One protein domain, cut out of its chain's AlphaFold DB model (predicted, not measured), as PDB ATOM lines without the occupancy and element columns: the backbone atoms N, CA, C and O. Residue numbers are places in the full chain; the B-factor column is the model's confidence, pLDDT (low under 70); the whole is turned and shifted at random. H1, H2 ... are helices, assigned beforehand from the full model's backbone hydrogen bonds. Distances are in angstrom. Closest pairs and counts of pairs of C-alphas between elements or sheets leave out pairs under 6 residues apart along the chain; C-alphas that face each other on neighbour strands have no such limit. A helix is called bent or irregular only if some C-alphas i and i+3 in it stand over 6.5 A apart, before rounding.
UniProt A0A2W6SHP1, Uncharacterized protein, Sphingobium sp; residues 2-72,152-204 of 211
ATOM      1  N   GLU A   2     237.314 307.128 137.163       96.44
ATOM      2  CA  GLU A   2     237.700 308.521 137.463       96.44
ATOM      3  C   GLU A   2     239.124 308.689 138.030       96.44
ATOM      4  O   GLU A   2     239.905 309.453 137.476       96.44
ATOM      5  N   GLU A   3     239.506 307.915 139.051       97.31
ATOM      6  CA  GLU A   3     240.857 307.967 139.646       97.31
ATOM      7  C   GLU A   3     241.973 307.616 138.643       97.31
ATOM      8  O   GLU A   3     243.017 308.265 138.617       97.31
ATOM      9  N   PHE A   4     241.749 306.614 137.787       98.31
ATOM     10  CA  PHE A   4     242.704 306.212 136.749       98.31
ATOM     11  C   PHE A   4     242.823 307.285 135.664       98.31
ATOM     12  O   PHE A   4     243.927 307.633 135.247       98.31
ATOM     13  N   SER A   5     241.688 307.851 135.245       98.06
ATOM     14  CA  SER A   5     241.648 308.967 134.300       98.06
ATOM     15  C   SER A   5     242.376 310.189 134.850       98.06
ATOM     16  O   SER A   5     243.161 310.783 134.123       98.06
ATOM     17  N   ALA A   6     242.197 310.520 136.132       98.25
ATOM     18  CA  ALA A   6     242.887 311.639 136.765       98.25
ATOM     19  C   ALA A   6     244.418 311.488 136.709       98.25
ATOM     20  O   ALA A   6     245.112 312.459 136.413       98.25
ATOM     21  N   LEU A   7     244.943 310.275 136.917       98.25
ATOM     22  CA  LEU A   7     246.379 309.997 136.797       98.25
ATOM     23  C   LEU A   7     246.886 310.141 135.355       98.25
ATOM     24  O   LEU A   7     247.931 310.752 135.140       98.25
ATOM     25  N   VAL A   8     246.142 309.644 134.362       97.94
ATOM     26  CA  VAL A   8     246.498 309.829 132.941       97.94
ATOM     27  C   VAL A   8     246.432 311.304 132.539       97.94
ATOM     28  O   VAL A   8     247.313 311.791 131.832       97.94
ATOM     29  N   THR A   9     245.434 312.051 133.013       97.75
ATOM     30  CA  THR A   9     245.331 313.495 132.771       97.75
ATOM     31  C   THR A   9     246.511 314.247 133.384       97.75
ATOM     32  O   THR A   9     247.093 315.093 132.710       97.75
ATOM     33  N   ALA A  10     246.899 313.907 134.616       97.56
ATOM     34  CA  ALA A  10     248.001 314.547 135.329       97.56
ATOM     35  C   ALA A  10     249.398 314.185 134.789       97.56
ATOM     36  O   ALA A  10     250.360 314.880 135.107       97.56
ATOM     37  N   ALA A  11     249.529 313.119 133.992       96.88
ATOM     38  CA  ALA A  11     250.805 312.723 133.408       96.88
ATOM     39  C   ALA A  11     251.345 313.798 132.447       96.88
ATOM     40  O   ALA A  11     250.642 314.250 131.533       96.88
ATOM     41  N   ASP A  12     252.616 314.164 132.630       96.31
ATOM     42  CA  ASP A  12     253.341 315.118 131.784       96.31
ATOM     43  C   ASP A  12     253.808 314.446 130.484       96.31
ATOM     44  O   ASP A  12     254.961 314.054 130.314       96.31
ATOM     45  N   VAL A  13     252.851 314.233 129.580       97.56
ATOM     46  CA  VAL A  13     253.068 313.641 128.257       97.56
ATOM     47  C   VAL A  13     252.343 314.436 127.178       97.56
ATOM     48  O   VAL A  13     251.230 314.934 127.383       97.56
ATOM     49  N   GLY A  14     252.960 314.517 125.997       97.56
ATOM     50  CA  GLY A  14     252.298 315.010 124.789       97.56
ATOM     51  C   GLY A  14     251.231 314.039 124.269       97.56
ATOM     52  O   GLY A  14     251.117 312.902 124.733       97.56
ATOM     53  N   ASP A  15     250.466 314.471 123.263       96.38
ATOM     54  CA  ASP A  15     249.356 313.678 122.711       96.38
ATOM     55  C   ASP A  15     249.801 312.307 122.186       96.38
ATOM     56  O   ASP A  15     249.182 311.283 122.485       96.38
ATOM     57  N   GLY A  16     250.900 312.286 121.426       94.56
ATOM     58  CA  GLY A  16     251.453 311.086 120.804       94.56
ATOM     59  C   GLY A  16     250.515 310.404 119.801       94.56
ATOM     60  O   GLY A  16     249.487 310.939 119.371       94.56
ATOM     61  N   GLU A  17     250.895 309.197 119.393       92.69
ATOM     62  CA  GLU A  17     250.088 308.358 118.509       92.69
ATOM     63  C   GLU A  17     249.115 307.481 119.307       92.69
ATOM     64  O   GLU A  17     249.429 307.008 120.404       92.69
ATOM     65  N   ALA A  18     247.936 307.236 118.729       91.81
ATOM     66  CA  ALA A  18     247.033 306.202 119.227       91.81
ATOM     67  C   ALA A  18     247.639 304.807 119.010       91.81
ATOM     68  O   ALA A  18     248.615 304.642 118.278       91.81
ATOM     69  N   LEU A  19     247.037 303.795 119.635       93.94
ATOM     70  CA  LEU A  19     247.398 302.406 119.381       93.94
ATOM     71  C   LEU A  19     247.220 302.067 117.890       93.94
ATOM     72  O   LEU A  19     246.138 302.299 117.337       93.94
ATOM     73  N   PRO A  20     248.238 301.480 117.236       96.81
ATOM     74  CA  PRO A  20     248.062 300.849 115.937       96.81
ATOM     75  C   PRO A  20     246.918 299.823 115.974       96.81
ATOM     76  O   PRO A  20     246.699 299.199 117.016       96.81
ATOM     77  N   PRO A  21     246.203 299.583 114.856       98.12
ATOM     78  CA  PRO A  21     245.038 298.695 114.848       98.12
ATOM     79  C   PRO A  21     245.308 297.306 115.439       98.12
ATOM     80  O   PRO A  21     244.513 296.813 116.236       98.12
ATOM     81  N   ILE A  22     246.452 296.703 115.096       98.25
ATOM     82  CA  ILE A  22     246.853 295.387 115.608       98.25
ATOM     83  C   ILE A  22     247.102 295.407 117.122       98.25
ATOM     84  O   ILE A  22     246.595 294.542 117.830       98.25
ATOM     85  N   ASP A  23     247.795 296.423 117.644       98.38
ATOM     86  CA  ASP A  23     248.050 296.566 119.080       98.38
ATOM     87  C   ASP A  23     246.746 296.782 119.848       98.38
ATOM     88  O   ASP A  23     246.528 296.186 120.900       98.38
ATOM     89  N   ARG A  24     245.838 297.589 119.295       98.38
ATOM     90  CA  ARG A  24     244.520 297.831 119.883       98.38
ATOM     91  C   ARG A  24     243.680 296.553 119.953       98.38
ATOM     92  O   ARG A  24     243.014 296.319 120.961       98.38
ATOM     93  N   ALA A  25     243.718 295.718 118.911       98.56
ATOM     94  CA  ALA A  25     243.053 294.415 118.897       98.56
ATOM     95  C   ALA A  25     243.661 293.448 119.929       98.56
ATOM     96  O   ALA A  25     242.926 292.761 120.637       98.56
ATOM     97  N   LEU A  26     244.989 293.447 120.077       98.81
ATOM     98  CA  LEU A  26     245.686 292.678 121.109       98.81
ATOM     99  C   LEU A  26     245.318 293.147 122.528       98.81
ATOM    100  O   LEU A  26     245.043 292.310 123.385       98.81
ATOM    101  N   VAL A  27     245.228 294.460 122.776       98.69
ATOM    102  CA  VAL A  27     244.777 295.001 124.072       98.69
ATOM    103  C   VAL A  27     243.340 294.565 124.369       98.69
ATOM    104  O   VAL A  27     243.071 294.024 125.439       98.69
ATOM    105  N   LYS A  28     242.416 294.732 123.414       98.31
ATOM    106  CA  LYS A  28     241.021 294.276 123.553       98.31
ATOM    107  C   LYS A  28     240.923 292.791 123.887       98.31
ATOM    108  O   LYS A  28     240.165 292.418 124.780       98.31
ATOM    109  N   LEU A  29     241.673 291.953 123.167       98.62
ATOM    110  CA  LEU A  29     241.734 290.519 123.431       98.62
ATOM    111  C   LEU A  29     242.212 290.252 124.860       98.62
ATOM    112  O   LEU A  29     241.571 289.482 125.573       98.62
ATOM    113  N   GLY A  30     243.302 290.899 125.277       98.56
ATOM    114  CA  GLY A  30     243.846 290.745 126.620       98.56
ATOM    115  C   GLY A  30     242.808 291.052 127.699       98.56
ATOM    116  O   GLY A  30     242.565 290.232 128.578       98.56
ATOM    117  N   LEU A  31     242.107 292.180 127.580       98.62
ATOM    118  CA  LEU A  31     241.048 292.558 128.519       98.62
ATOM    119  C   LEU A  31     239.867 291.574 128.507       98.62
ATOM    120  O   LEU A  31     239.296 291.277 129.552       98.62
ATOM    121  N   ALA A  32     239.506 291.025 127.344       98.19
ATOM    122  CA  ALA A  32     238.430 290.043 127.241       98.19
ATOM    123  C   ALA A  32     238.767 288.704 127.922       98.19
ATOM    124  O   ALA A  32     237.876 288.081 128.509       98.19
ATOM    125  N   CYS A  33     240.029 288.264 127.845       97.50
ATOM    126  CA  CYS A  33     240.483 286.995 128.418       97.50
ATOM    127  C   CYS A  33     241.081 287.118 129.830       97.50
ATOM    128  O   CYS A  33     241.293 286.097 130.482       97.50
ATOM    129  N   ALA A  34     241.322 288.336 130.320       97.44
ATOM    130  CA  ALA A  34     241.783 288.596 131.678       97.44
ATOM    131  C   ALA A  34     240.829 287.991 132.717       97.44
ATOM    132  O   ALA A  34     239.613 288.035 132.543       97.44
ATOM    133  N   LEU A  35     241.364 287.467 133.825       94.50
ATOM    134  CA  LEU A  35     240.588 286.789 134.880       94.50
ATOM    135  C   LEU A  35     239.317 287.536 135.346       94.50
ATOM    136  O   LEU A  35     238.287 286.879 135.490       94.50
ATOM    137  N   PRO A  36     239.319 288.873 135.541       94.88
ATOM    138  CA  PRO A  36     238.117 289.608 135.952       94.88
ATOM    139  C   PRO A  36     236.982 289.634 134.909       94.88
ATOM    140  O   PRO A  36     235.884 290.103 135.219       94.88
ATOM    141  N   SER A  37     237.241 289.147 133.693       96.50
ATOM    142  CA  SER A  37     236.299 289.077 132.574       96.50
ATOM    143  C   SER A  37     236.107 287.663 132.050       96.50
ATOM    144  O   SER A  37     234.970 287.244 131.882       96.50
ATOM    145  N   LEU A  38     237.194 286.934 131.784       96.12
ATOM    146  CA  LEU A  38     237.223 285.533 131.358       96.12
ATOM    147  C   LEU A  38     236.134 285.188 130.322       96.12
ATOM    148  O   LEU A  38     235.462 284.158 130.392       96.12
ATOM    149  N   ASN A  39     235.910 286.090 129.363       97.44
ATOM    150  CA  ASN A  39     234.745 286.046 128.489       97.44
ATOM    151  C   ASN A  39     235.088 285.316 127.184       97.44
ATOM    152  O   ASN A  39     235.758 285.862 126.303       97.44
ATOM    153  N   LYS A  40     234.608 284.074 127.047       97.06
ATOM    154  CA  LYS A  40     234.913 283.179 125.914       97.06
ATOM    155  C   LYS A  40     234.516 283.764 124.556       97.06
ATOM    156  O   LYS A  40     235.314 283.735 123.622       97.06
ATOM    157  N   ALA A  41     233.303 284.306 124.443       96.94
ATOM    158  CA  ALA A  41     232.798 284.855 123.184       96.94
ATOM    159  C   ALA A  41     233.591 286.098 122.751       96.94
ATOM    160  O   ALA A  41     234.056 286.167 121.613       96.94
ATOM    161  N   ALA A  42     233.813 287.042 123.669       97.56
ATOM    162  CA  ALA A  42     234.606 288.237 123.391       97.56
ATOM    163  C   ALA A  42     236.071 287.896 123.072       97.56
ATOM    164  O   ALA A  42     236.649 288.481 122.159       97.56
ATOM    165  N   SER A  43     236.646 286.899 123.754       98.12
ATOM    166  CA  SER A  43     237.991 286.393 123.449       98.12
ATOM    167  C   SER A  43     238.069 285.814 122.034       98.12
ATOM    168  O   SER A  43     239.009 286.107 121.302       98.12
ATOM    169  N   GLY A  44     237.059 285.045 121.605       98.00
ATOM    170  CA  GLY A  44     236.982 284.517 120.239       98.00
ATOM    171  C   GLY A  44     236.935 285.617 119.174       98.00
ATOM    172  O   GLY A  44     237.660 285.545 118.180       98.00
ATOM    173  N   LEU A  45     236.143 286.669 119.409       97.94
ATOM    174  CA  LEU A  45     236.098 287.842 118.528       97.94
ATOM    175  C   LEU A  45     237.447 288.573 118.488       97.94
ATOM    176  O   LEU A  45     237.925 288.892 117.402       97.94
ATOM    177  N   GLY A  46     238.088 288.778 119.644       98.06
ATOM    178  CA  GLY A  46     239.397 289.431 119.736       98.06
ATOM    179  C   GLY A  46     240.511 288.654 119.028       98.06
ATOM    180  O   GLY A  46     241.315 289.250 118.315       98.06
ATOM    181  N   ILE A  47     240.527 287.321 119.154       98.75
ATOM    182  CA  ILE A  47     241.461 286.449 118.420       98.75
ATOM    183  C   ILE A  47     241.249 286.606 116.913       98.75
ATOM    184  O   ILE A  47     242.213 286.811 116.177       98.75
ATOM    185  N   SER A  48     239.996 286.540 116.449       98.62
ATOM    186  CA  SER A  48     239.680 286.690 115.026       98.62
ATOM    187  C   SER A  48     240.096 288.062 114.487       98.62
ATOM    188  O   SER A  48     240.709 288.125 113.423       98.62
ATOM    189  N   GLU A  49     239.798 289.147 115.212       98.62
ATOM    190  CA  GLU A  49     240.177 290.523 114.847       98.62
ATOM    191  C   GLU A  49     241.705 290.655 114.730       98.62
ATOM    192  O   GLU A  49     242.208 291.129 113.710       98.62
ATOM    193  N   ALA A  50     242.452 290.166 115.727       98.62
ATOM    194  CA  ALA A  50     243.912 290.217 115.728       98.62
ATOM    195  C   ALA A  50     244.523 289.432 114.552       98.62
ATOM    196  O   ALA A  50     245.403 289.951 113.864       98.62
ATOM    197  N   LEU A  51     244.032 288.216 114.272       98.75
ATOM    198  CA  LEU A  51     244.493 287.401 113.139       98.75
ATOM    199  C   LEU A  51     244.209 288.079 111.789       98.75
ATOM    200  O   LEU A  51     245.078 288.092 110.920       98.75
ATOM    201  N   THR A  52     243.025 288.675 111.608       98.75
ATOM    202  CA  THR A  52     242.687 289.431 110.386       98.75
ATOM    203  C   THR A  52     243.616 290.628 110.173       98.75
ATOM    204  O   THR A  52     243.965 290.936 109.036       98.75
ATOM    205  N   LEU A  53     244.059 291.275 111.254       98.62
ATOM    206  CA  LEU A  53     245.023 292.380 111.217       98.62
ATOM    207  C   LEU A  53     246.485 291.921 111.074       98.62
ATOM    208  O   LEU A  53     247.383 292.761 111.032       98.62
ATOM    209  N   GLY A  54     246.732 290.611 110.972       98.50
ATOM    210  CA  GLY A  54     248.053 290.036 110.730       98.50
ATOM    211  C   GLY A  54     248.835 289.650 111.987       98.50
ATOM    212  O   GLY A  54     250.029 289.370 111.876       98.50
ATOM    213  N   ALA A  55     248.206 289.613 113.167       98.62
ATOM    214  CA  ALA A  55     248.860 289.093 114.365       98.62
ATOM    215  C   ALA A  55     249.201 287.612 114.201       98.62
ATOM    216  O   ALA A  55     248.406 286.823 113.687       98.62
ATOM    217  N   THR A  56     250.379 287.215 114.672       98.69
ATOM    218  CA  THR A  56     250.759 285.802 114.689       98.69
ATOM    219  C   THR A  56     250.115 285.080 115.877       98.69
ATOM    220  O   THR A  56     249.841 285.699 116.912       98.69
ATOM    221  N   PRO A  57     249.929 283.748 115.804       98.56
ATOM    222  CA  PRO A  57     249.499 282.963 116.961       98.56
ATOM    223  C   PRO A  57     250.406 283.150 118.187       98.56
ATOM    224  O   PRO A  57     249.928 283.130 119.317       98.56
ATOM    225  N   GLN A  58     251.707 283.377 117.980       98.44
ATOM    226  CA  GLN A  58     252.667 283.609 119.058       98.44
ATOM    227  C   GLN A  58     252.441 284.958 119.753       98.44
ATOM    228  O   GLN A  58     252.494 285.011 120.979       98.44
ATOM    229  N   GLN A  59     252.116 286.017 119.003       98.62
ATOM    230  CA  GLN A  59     251.751 287.317 119.580       98.62
ATOM    231  C   GLN A  59     250.485 287.221 120.428       98.62
ATOM    232  O   GLN A  59     250.436 287.733 121.544       98.62
ATOM    233  N   ILE A  60     249.480 286.508 119.919       98.75
ATOM    234  CA  ILE A  60     248.234 286.234 120.640       98.75
ATOM    235  C   ILE A  60     248.523 285.458 121.933       98.75
ATOM    236  O   ILE A  60     248.052 285.846 123.002       98.75
ATOM    237  N   GLN A  61     249.344 284.406 121.867       98.25
ATOM    238  CA  GLN A  61     249.725 283.620 123.041       98.25
ATOM    239  C   GLN A  61     250.509 284.443 124.077       98.25
ATOM    240  O   GLN A  61     250.310 284.254 125.276       98.25
ATOM    241  N   GLU A  62     251.377 285.363 123.649       98.50
ATOM    242  CA  GLU A  62     252.121 286.251 124.553       98.50
ATOM    243  C   GLU A  62     251.191 287.207 125.314       98.50
ATOM    244  O   GLU A  62     251.361 287.392 126.518       98.50
ATOM    245  N   ILE A  63     250.159 287.745 124.652       98.50
ATOM    246  CA  ILE A  63     249.119 288.559 125.300       98.50
ATOM    247  C   ILE A  63     248.332 287.752 126.333       98.50
ATOM    248  O   ILE A  63     248.147 288.207 127.461       98.50
ATOM    249  N   VAL A  64     247.906 286.536 125.978       98.19
ATOM    250  CA  VAL A  64     247.203 285.646 126.915       98.19
ATOM    251  C   VAL A  64     248.103 285.297 128.104       98.19
ATOM    252  O   VAL A  64     247.646 285.312 129.245       98.19
ATOM    253  N   SER A  65     249.394 285.046 127.864       97.69
ATOM    254  CA  SER A  65     250.371 284.784 128.927       97.69
ATOM    255  C   SER A  65     250.544 285.975 129.867       97.69
ATOM    256  O   SER A  65     250.688 285.767 131.068       97.69
ATOM    257  N   LEU A  66     250.531 287.207 129.348       98.31
ATOM    258  CA  LEU A  66     250.580 288.408 130.180       98.31
ATOM    259  C   LEU A  66     249.334 288.517 131.068       98.31
ATOM    260  O   LEU A  66     249.455 288.798 132.255       98.31
ATOM    261  N   MET A  67     248.151 288.226 130.524       98.06
ATOM    262  CA  MET A  67     246.891 288.291 131.275       98.06
ATOM    263  C   MET A  67     246.723 287.174 132.302       98.06
ATOM    264  O   MET A  67     246.138 287.400 133.360       98.06
ATOM    265  N   ALA A  68     247.303 285.998 132.058       96.88
ATOM    266  CA  ALA A  68     247.432 284.965 133.084       96.88
ATOM    267  C   ALA A  68     248.258 285.453 134.295       96.88
ATOM    268  O   ALA A  68     248.043 284.994 135.417       96.88
ATOM    269  N   GLY A  69     249.148 286.430 134.075       96.06
ATOM    270  CA  GLY A  69     249.920 287.130 135.098       96.06
ATOM    271  C   GLY A  69     249.078 287.772 136.200       96.06
ATOM    272  O   GLY A  69     249.511 287.753 137.345       96.06
ATOM    273  N   LEU A  70     247.856 288.245 135.917       95.94
ATOM    274  CA  LEU A  70     247.017 288.945 136.909       95.94
ATOM    275  C   LEU A  70     246.735 288.110 138.168       95.94
ATOM    276  O   LEU A  70     246.496 288.664 139.241       95.94
ATOM    277  N   GLY A  71     246.789 286.777 138.074       95.62
ATOM    278  CA  GLY A  71     246.601 285.894 139.228       95.62
ATOM    279  C   GLY A  71     247.586 286.171 140.372       95.62
ATOM    280  O   GLY A  71     247.232 285.998 141.543       95.62
ATOM    281  N   VAL A  72     248.788 286.673 140.063       96.50
ATOM    282  CA  VAL A  72     249.809 286.983 141.075       96.50
ATOM    283  C   VAL A  72     249.421 288.154 141.979       96.50
ATOM    284  O   VAL A  72     249.990 288.282 143.061       96.50
ATOM    285  N   THR A 152     257.614 288.768 121.253       97.25
ATOM    286  CA  THR A 152     256.835 288.781 120.005       97.25
ATOM    287  C   THR A 152     255.905 289.994 119.932       97.25
ATOM    288  O   THR A 152     255.579 290.460 118.838       97.25
ATOM    289  N   VAL A 153     255.532 290.555 121.090       98.00
ATOM    290  CA  VAL A 153     254.788 291.812 121.223       98.00
ATOM    291  C   VAL A 153     255.693 292.886 121.829       98.00
ATOM    292  O   VAL A 153     256.523 292.610 122.704       98.00
ATOM    293  N   SER A 154     255.537 294.129 121.362       97.62
ATOM    294  CA  SER A 154     256.321 295.262 121.856       97.62
ATOM    295  C   SER A 154     256.146 295.445 123.372       97.62
ATOM    296  O   SER A 154     255.067 295.215 123.925       97.62
ATOM    297  N   ALA A 155     257.203 295.883 124.062       97.88
ATOM    298  CA  ALA A 155     257.114 296.196 125.490       97.88
ATOM    299  C   ALA A 155     256.053 297.275 125.761       97.88
ATOM    300  O   ALA A 155     255.292 297.154 126.714       97.88
ATOM    301  N   ARG A 156     255.937 298.273 124.871       97.88
ATOM    302  CA  ARG A 156     254.951 299.356 124.972       97.88
ATOM    303  C   ARG A 156     253.517 298.823 124.964       97.88
ATOM    304  O   ARG A 156     252.733 299.206 125.821       97.88
ATOM    305  N   THR A 157     253.178 297.924 124.038       98.50
ATOM    306  CA  THR A 157     251.836 297.315 123.962       98.50
ATOM    307  C   THR A 157     251.535 296.481 125.208       98.50
ATOM    308  O   THR A 157     250.424 296.540 125.728       98.50
ATOM    309  N   LYS A 158     252.525 295.740 125.724       98.62
ATOM    310  CA  LYS A 158     252.365 294.937 126.946       98.62
ATOM    311  C   LYS A 158     252.137 295.797 128.188       98.62
ATOM    312  O   LYS A 158     251.208 295.516 128.931       98.62
ATOM    313  N   GLU A 159     252.919 296.857 128.378       98.56
ATOM    314  CA  GLU A 159     252.732 297.791 129.500       98.56
ATOM    315  C   GLU A 159     251.384 298.523 129.414       98.56
ATOM    316  O   GLU A 159     250.678 298.646 130.410       98.56
ATOM    317  N   LEU A 160     250.962 298.928 128.211       98.81
ATOM    318  CA  LEU A 160     249.643 299.528 127.984       98.81
ATOM    319  C   LEU A 160     248.489 298.568 128.303       98.81
ATOM    320  O   LEU A 160     247.492 298.982 128.895       98.81
ATOM    321  N   LEU A 161     248.614 297.289 127.935       98.81
ATOM    322  CA  LEU A 161     247.633 296.269 128.304       98.81
ATOM    323  C   LEU A 161     247.631 296.010 129.816       98.81
ATOM    324  O   LEU A 161     246.557 295.970 130.407       98.81
ATOM    325  N   ALA A 162     248.798 295.865 130.449       98.69
ATOM    326  CA  ALA A 162     248.895 295.656 131.893       98.69
ATOM    327  C   ALA A 162     248.241 296.821 132.663       98.69
ATOM    328  O   ALA A 162     247.331 296.598 133.462       98.69
ATOM    329  N   MET A 163     248.567 298.064 132.290       98.69
ATOM    330  CA  MET A 163     247.924 299.275 132.811       98.69
ATOM    331  C   MET A 163     246.400 299.255 132.611       98.69
ATOM    332  O   MET A 163     245.643 299.525 133.543       98.69
ATOM    333  N   ALA A 164     245.919 298.937 131.405       98.75
ATOM    334  CA  ALA A 164     244.484 298.871 131.129       98.75
ATOM    335  C   ALA A 164     243.788 297.785 131.967       98.75
ATOM    336  O   ALA A 164     242.677 297.999 132.453       98.75
ATOM    337  N   SER A 165     244.444 296.640 132.164       98.62
ATOM    338  CA  SER A 165     243.892 295.521 132.926       98.62
ATOM    339  C   SER A 165     243.696 295.871 134.404       98.62
ATOM    340  O   SER A 165     242.649 295.572 134.978       98.62
ATOM    341  N   ASP A 166     244.616 296.641 134.990       98.62
ATOM    342  CA  ASP A 166     244.481 297.164 136.352       98.62
ATOM    343  C   ASP A 166     243.348 298.181 136.501       98.62
ATOM    344  O   ASP A 166     242.752 298.298 137.573       98.62
ATOM    345  N   ALA A 167     242.994 298.883 135.424       98.69
ATOM    346  CA  ALA A 167     241.894 299.842 135.407       98.69
ATOM    347  C   ALA A 167     240.515 299.212 135.124       98.69
ATOM    348  O   ALA A 167     239.503 299.923 135.179       98.69
ATOM    349  N   MET A 168     240.437 297.902 134.839       98.25
ATOM    350  CA  MET A 168     239.168 297.204 134.584       98.25
ATOM    351  C   MET A 168     238.184 297.410 135.755       98.25
ATOM    352  O   MET A 168     238.595 297.317 136.917       98.25
ATOM    353  N   PRO A 169     236.875 297.634 135.498       96.75
ATOM    354  CA  PRO A 169     235.880 297.875 136.546       96.75
ATOM    355  C   PRO A 169     235.818 296.798 137.636       96.75
ATOM    356  O   PRO A 169     235.591 297.132 138.798       96.75
ATOM    357  N   SER A 170     236.043 295.533 137.272       95.00
ATOM    358  CA  SER A 170     236.061 294.382 138.182       95.00
ATOM    359  C   SER A 170     237.434 294.089 138.801       95.00
ATOM    360  O   SER A 170     237.524 293.178 139.620       95.00
ATOM    361  N   HIS A 171     238.489 294.839 138.447       97.25
ATOM    362  CA  HIS A 171     239.842 294.630 138.977       97.25
ATOM    363  C   HIS A 171     240.340 295.781 139.854       97.25
ATOM    364  O   HIS A 171     240.605 295.578 141.036       97.25
ATOM    365  N   ARG A 172     240.423 296.990 139.288       97.44
ATOM    366  CA  ARG A 172     240.791 298.241 139.973       97.44
ATOM    367  C   ARG A 172     242.053 298.162 140.855       97.44
ATOM    368  O   ARG A 172     242.042 298.634 141.992       97.44
ATOM    369  N   PHE A 173     243.151 297.618 140.339       98.06
ATOM    370  CA  PHE A 173     244.392 297.433 141.094       98.06
ATOM    371  C   PHE A 173     245.361 298.620 140.928       98.06
ATOM    372  O   PHE A 173     246.264 298.626 140.097       98.06
ATOM    373  N   MET A 174     245.167 299.666 141.740       97.88
ATOM    374  CA  MET A 174     245.927 300.927 141.649       97.88
ATOM    375  C   MET A 174     247.465 300.798 141.741       97.88
ATOM    376  O   MET A 174     248.135 301.514 140.995       97.88
ATOM    377  N   PRO A 175     248.047 299.927 142.595       97.00
ATOM    378  CA  PRO A 175     249.502 299.771 142.664       97.00
ATOM    379  C   PRO A 175     250.107 299.352 141.317       97.00
ATOM    380  O   PRO A 175     251.032 299.992 140.822       97.00
ATOM    381  N   GLY A 176     249.525 298.330 140.675       97.00
ATOM    382  CA  GLY A 176     249.937 297.889 139.339       97.00
ATOM    383  C   GLY A 176     249.732 298.979 138.288       97.00
ATOM    384  O   GLY A 176     250.647 299.280 137.520       97.00
ATOM    385  N   PHE A 177     248.587 299.673 138.334       98.50
ATOM    386  CA  PHE A 177     248.276 300.739 137.383       98.50
ATOM    387  C   PHE A 177     249.365 301.817 137.335       98.50
ATOM    388  O   PHE A 177     249.782 302.221 136.251       98.50
ATOM    389  N   ARG A 178     249.844 302.283 138.496       98.00
ATOM    390  CA  ARG A 178     250.893 303.315 138.572       98.00
ATOM    391  C   ARG A 178     252.225 302.824 138.019       98.00
ATOM    392  O   ARG A 178     252.865 303.554 137.262       98.00
ATOM    393  N   LEU A 179     252.609 301.587 138.348       96.56
ATOM    394  CA  LEU A 179     253.827 300.960 137.825       96.56
ATOM    395  C   LEU A 179     253.792 300.881 136.295       96.56
ATOM    396  O   LEU A 179     254.730 301.315 135.623       96.56
ATOM    397  N   HIS A 180     252.691 300.367 135.748       97.94
ATOM    398  CA  HIS A 180     252.534 300.167 134.313       97.94
ATOM    399  C   HIS A 180     252.332 301.483 133.550       97.94
ATOM    400  O   HIS A 180     252.853 301.622 132.445       97.94
ATOM    401  N   LEU A 181     251.669 302.484 134.141       98.25
ATOM    402  CA  LEU A 181     251.567 303.834 133.574       98.25
ATOM    403  C   LEU A 181     252.955 304.467 133.402       98.25
ATOM    404  O   LEU A 181     253.296 304.914 132.307       98.25
ATOM    405  N   ASP A 182     253.776 304.467 134.452       96.56
ATOM    406  CA  ASP A 182     255.131 305.028 134.405       96.56
ATOM    407  C   ASP A 182     256.017 304.285 133.384       96.56
ATOM    408  O   ASP A 182     256.713 304.905 132.576       96.56
ATOM    409  N   ASN A 183     255.946 302.949 133.344       97.06
ATOM    410  CA  ASN A 183     256.673 302.160 132.347       97.06
ATOM    411  C   ASN A 183     256.195 302.442 130.912       97.06
ATOM    412  O   ASN A 183     257.023 302.607 130.015       97.06
ATOM    413  N   ALA A 184     254.883 302.543 130.681       98.12
ATOM    414  CA  ALA A 184     254.333 302.875 129.369       98.12
ATOM    415  C   ALA A 184     254.812 304.258 128.895       98.12
ATOM    416  O   ALA A 184     255.226 304.397 127.741       98.12
ATOM    417  N   ILE A 185     254.830 305.259 129.783       97.88
ATOM    418  CA  ILE A 185     255.340 306.609 129.493       97.88
ATOM    419  C   ILE A 185     256.829 306.563 129.136       97.88
ATOM    420  O   ILE A 185     257.233 307.121 128.115       97.88
ATOM    421  N   LYS A 186     257.646 305.833 129.906       96.75
ATOM    422  CA  LYS A 186     259.083 305.637 129.623       96.75
ATOM    423  C   LYS A 186     259.344 304.962 128.277       96.75
ATOM    424  O   LYS A 186     260.376 305.204 127.658       96.75
ATOM    425  N   LEU A 187     258.403 304.145 127.806       97.19
ATOM    426  CA  LEU A 187     258.426 303.511 126.487       97.19
ATOM    427  C   LEU A 187     257.809 304.382 125.376       97.19
ATOM    428  O   LEU A 187     257.626 303.906 124.255       97.19
ATOM    429  N   GLY A 188     257.481 305.645 125.663       97.00
ATOM    430  CA  GLY A 188     256.965 306.608 124.689       97.00
ATOM    431  C   GLY A 188     255.457 306.523 124.447       97.00
ATOM    432  O   GLY A 188     254.979 306.888 123.370       97.00
ATOM    433  N   ALA A 189     254.665 306.003 125.389       98.19
ATOM    434  CA  ALA A 189     253.212 306.145 125.321       98.19
ATOM    435  C   ALA A 189     252.802 307.613 125.533       98.19
ATOM    436  O   ALA A 189     253.116 308.213 126.556       98.19
ATOM    437  N   GLY A 190     252.096 308.181 124.551       98.19
ATOM    438  CA  GLY A 190     251.470 309.499 124.660       98.19
ATOM    439  C   GLY A 190     250.023 309.409 125.133       98.19
ATOM    440  O   GLY A 190     249.436 308.322 125.185       98.19
ATOM    441  N   ARG A 191     249.434 310.570 125.431       98.12
ATOM    442  CA  ARG A 191     248.085 310.717 125.999       98.12
ATOM    443  C   ARG A 191     247.016 309.914 125.260       98.12
ATOM    444  O   ARG A 191     246.253 309.196 125.898       98.12
ATOM    445  N   ARG A 192     247.007 309.947 123.924       98.19
ATOM    446  CA  ARG A 192     246.006 309.245 123.102       98.19
ATOM    447  C   ARG A 192     246.002 307.731 123.306       98.19
ATOM    448  O   ARG A 192     244.936 307.128 123.323       98.19
ATOM    449  N   ALA A 193     247.175 307.109 123.430       98.50
ATOM    450  CA  ALA A 193     247.263 305.668 123.666       98.50
ATOM    451  C   ALA A 193     246.807 305.304 125.086       98.50
ATOM    452  O   ALA A 193     246.112 304.307 125.265       98.50
ATOM    453  N   LEU A 194     247.164 306.129 126.077       98.62
ATOM    454  CA  LEU A 194     246.754 305.937 127.468       98.62
ATOM    455  C   LEU A 194     245.227 306.042 127.621       98.62
ATOM    456  O   LEU A 194     244.604 305.180 128.238       98.62
ATOM    457  N   GLU A 195     244.618 307.062 127.016       98.12
ATOM    458  CA  GLU A 195     243.169 307.284 127.046       98.12
ATOM    459  C   GLU A 195     242.389 306.205 126.282       98.12
ATOM    460  O   GLU A 195     241.374 305.728 126.792       98.12
ATOM    461  N   ASP A 196     242.868 305.757 125.113       98.06
ATOM    462  CA  ASP A 196     242.251 304.636 124.381       98.06
ATOM    463  C   ASP A 196     242.293 303.347 125.223       98.06
ATOM    464  O   ASP A 196     241.287 302.652 125.348       98.06
ATOM    465  N   CYS A 197     243.408 303.069 125.908       98.56
ATOM    466  CA  CYS A 197     243.507 301.961 126.862       98.56
ATOM    467  C   CYS A 197     242.503 302.067 128.019       98.56
ATOM    468  O   CYS A 197     241.859 301.071 128.348       98.56
ATOM    469  N   LEU A 198     242.324 303.250 128.617       98.56
ATOM    470  CA  LEU A 198     241.312 303.455 129.660       98.56
ATOM    471  C   LEU A 198     239.887 303.288 129.125       98.56
ATOM    472  O   LEU A 198     239.032 302.726 129.811       98.56
ATOM    473  N   GLN A 199     239.624 303.736 127.896       98.19
ATOM    474  CA  GLN A 199     238.330 303.546 127.248       98.19
ATOM    475  C   GLN A 199     238.042 302.057 127.016       98.19
ATOM    476  O   GLN A 199     236.939 301.595 127.312       98.19
ATOM    477  N   LEU A 200     239.029 301.299 126.534       98.25
ATOM    478  CA  LEU A 200     238.926 299.850 126.378       98.25
ATOM    479  C   LEU A 200     238.703 299.159 127.729       98.25
ATOM    480  O   LEU A 200     237.797 298.336 127.842       98.25
ATOM    481  N   ALA A 201     239.452 299.548 128.765       98.31
ATOM    482  CA  ALA A 201     239.281 299.032 130.120       98.31
ATOM    483  C   ALA A 201     237.864 299.296 130.659       98.31
ATOM    484  O   ALA A 201     237.230 298.398 131.212       98.31
ATOM    485  N   ALA A 202     237.316 300.497 130.446       97.94
ATOM    486  CA  ALA A 202     235.961 300.854 130.864       97.94
ATOM    487  C   ALA A 202     234.869 300.016 130.178       97.94
ATOM    488  O   ALA A 202     233.801 299.816 130.752       97.94
ATOM    489  N   GLN A 203     235.138 299.538 128.961       96.56
ATOM    490  CA  GLN A 203     234.211 298.769 128.124       96.56
ATOM    491  C   GLN A 203     234.473 297.261 128.167       96.56
ATOM    492  O   GLN A 203     233.923 296.511 127.359       96.56
ATOM    493  N   THR A 204     235.327 296.814 129.086       96.38
ATOM    494  CA  THR A 204     235.691 295.407 129.189       96.38
ATOM    495  C   THR A 204     234.443 294.534 129.377       96.38
ATOM    496  O   THR A 204     233.572 294.883 130.182       96.38
TER     497      THR A 204
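Overview. This is residues 2 to 72 and 152 to 204 of the 211 residues of an uncharacterized protein of Sphingobium sp (UniProt A0A2W6SHP1). Two rows of helices pack on each other: H4, the longest, H5 and H6 in one, and H3, H2, H7 and H1 in the other. H2 and H5 lie in the core, with H1 and H3 at opposite ends. The 124 printed residues, with seven named helices, H1 to H7 along the chain, and no named strand, are all helix in class. The whole is compact, with a radius of gyration of the C-alphas of 13.2 A and spans of 35 by 27 by 22 A.

Along the chain. H4, residues 57 to 72, is 24.4 A long and begins at C-alpha 57 (249.499, 282.963, 116.961); it is neither bent nor irregular, but only just: C-alphas 68 and 71 are 6.3 A apart. H5 is residues 155 to 166, and H6 is 174 to 186, 18.4 A. H2, residues 21 to 33, and H3, 40 to 52, are 18.5 A each. H1 is residues 2 to 10, and H7 is 191 to 202, ending at C-alpha 202 (235.961, 300.854, 130.864).

Arrangement. H2, H3, H4, H5 and H7 form a bundle, helices side by side. H4 touches H2 with residues 60 to 67 alone, closest C-alphas Gly 30 and Ile 63, 5.9 A. H2 and H3, a hairpin, touch at Leu 29 and Gly 46, closest C-alphas 4.5 A apart. H5 and H6, also a hairpin, stand at a shallow tilt of 23 degrees, closest C-alphas Met 163 and Phe 177, 4.8 A. H1 touches H7, opposite ways at 6 degrees, closest C-alphas Val 8 and Leu 194, 6.7 A. Every O i to N i+4 pair is within hydrogen-bond range except in H4, 9 of 12.

Size, cuts and confidence. The C-alphas farthest apart, Asp 12 and Ala 41, are 37.6 A apart. Residues 73 to 151 are not printed; C-alphas 72 and 152 are 22.3 A apart across the cut. Of the links printed whole, none is long. No printed residue is under 70 in pLDDT.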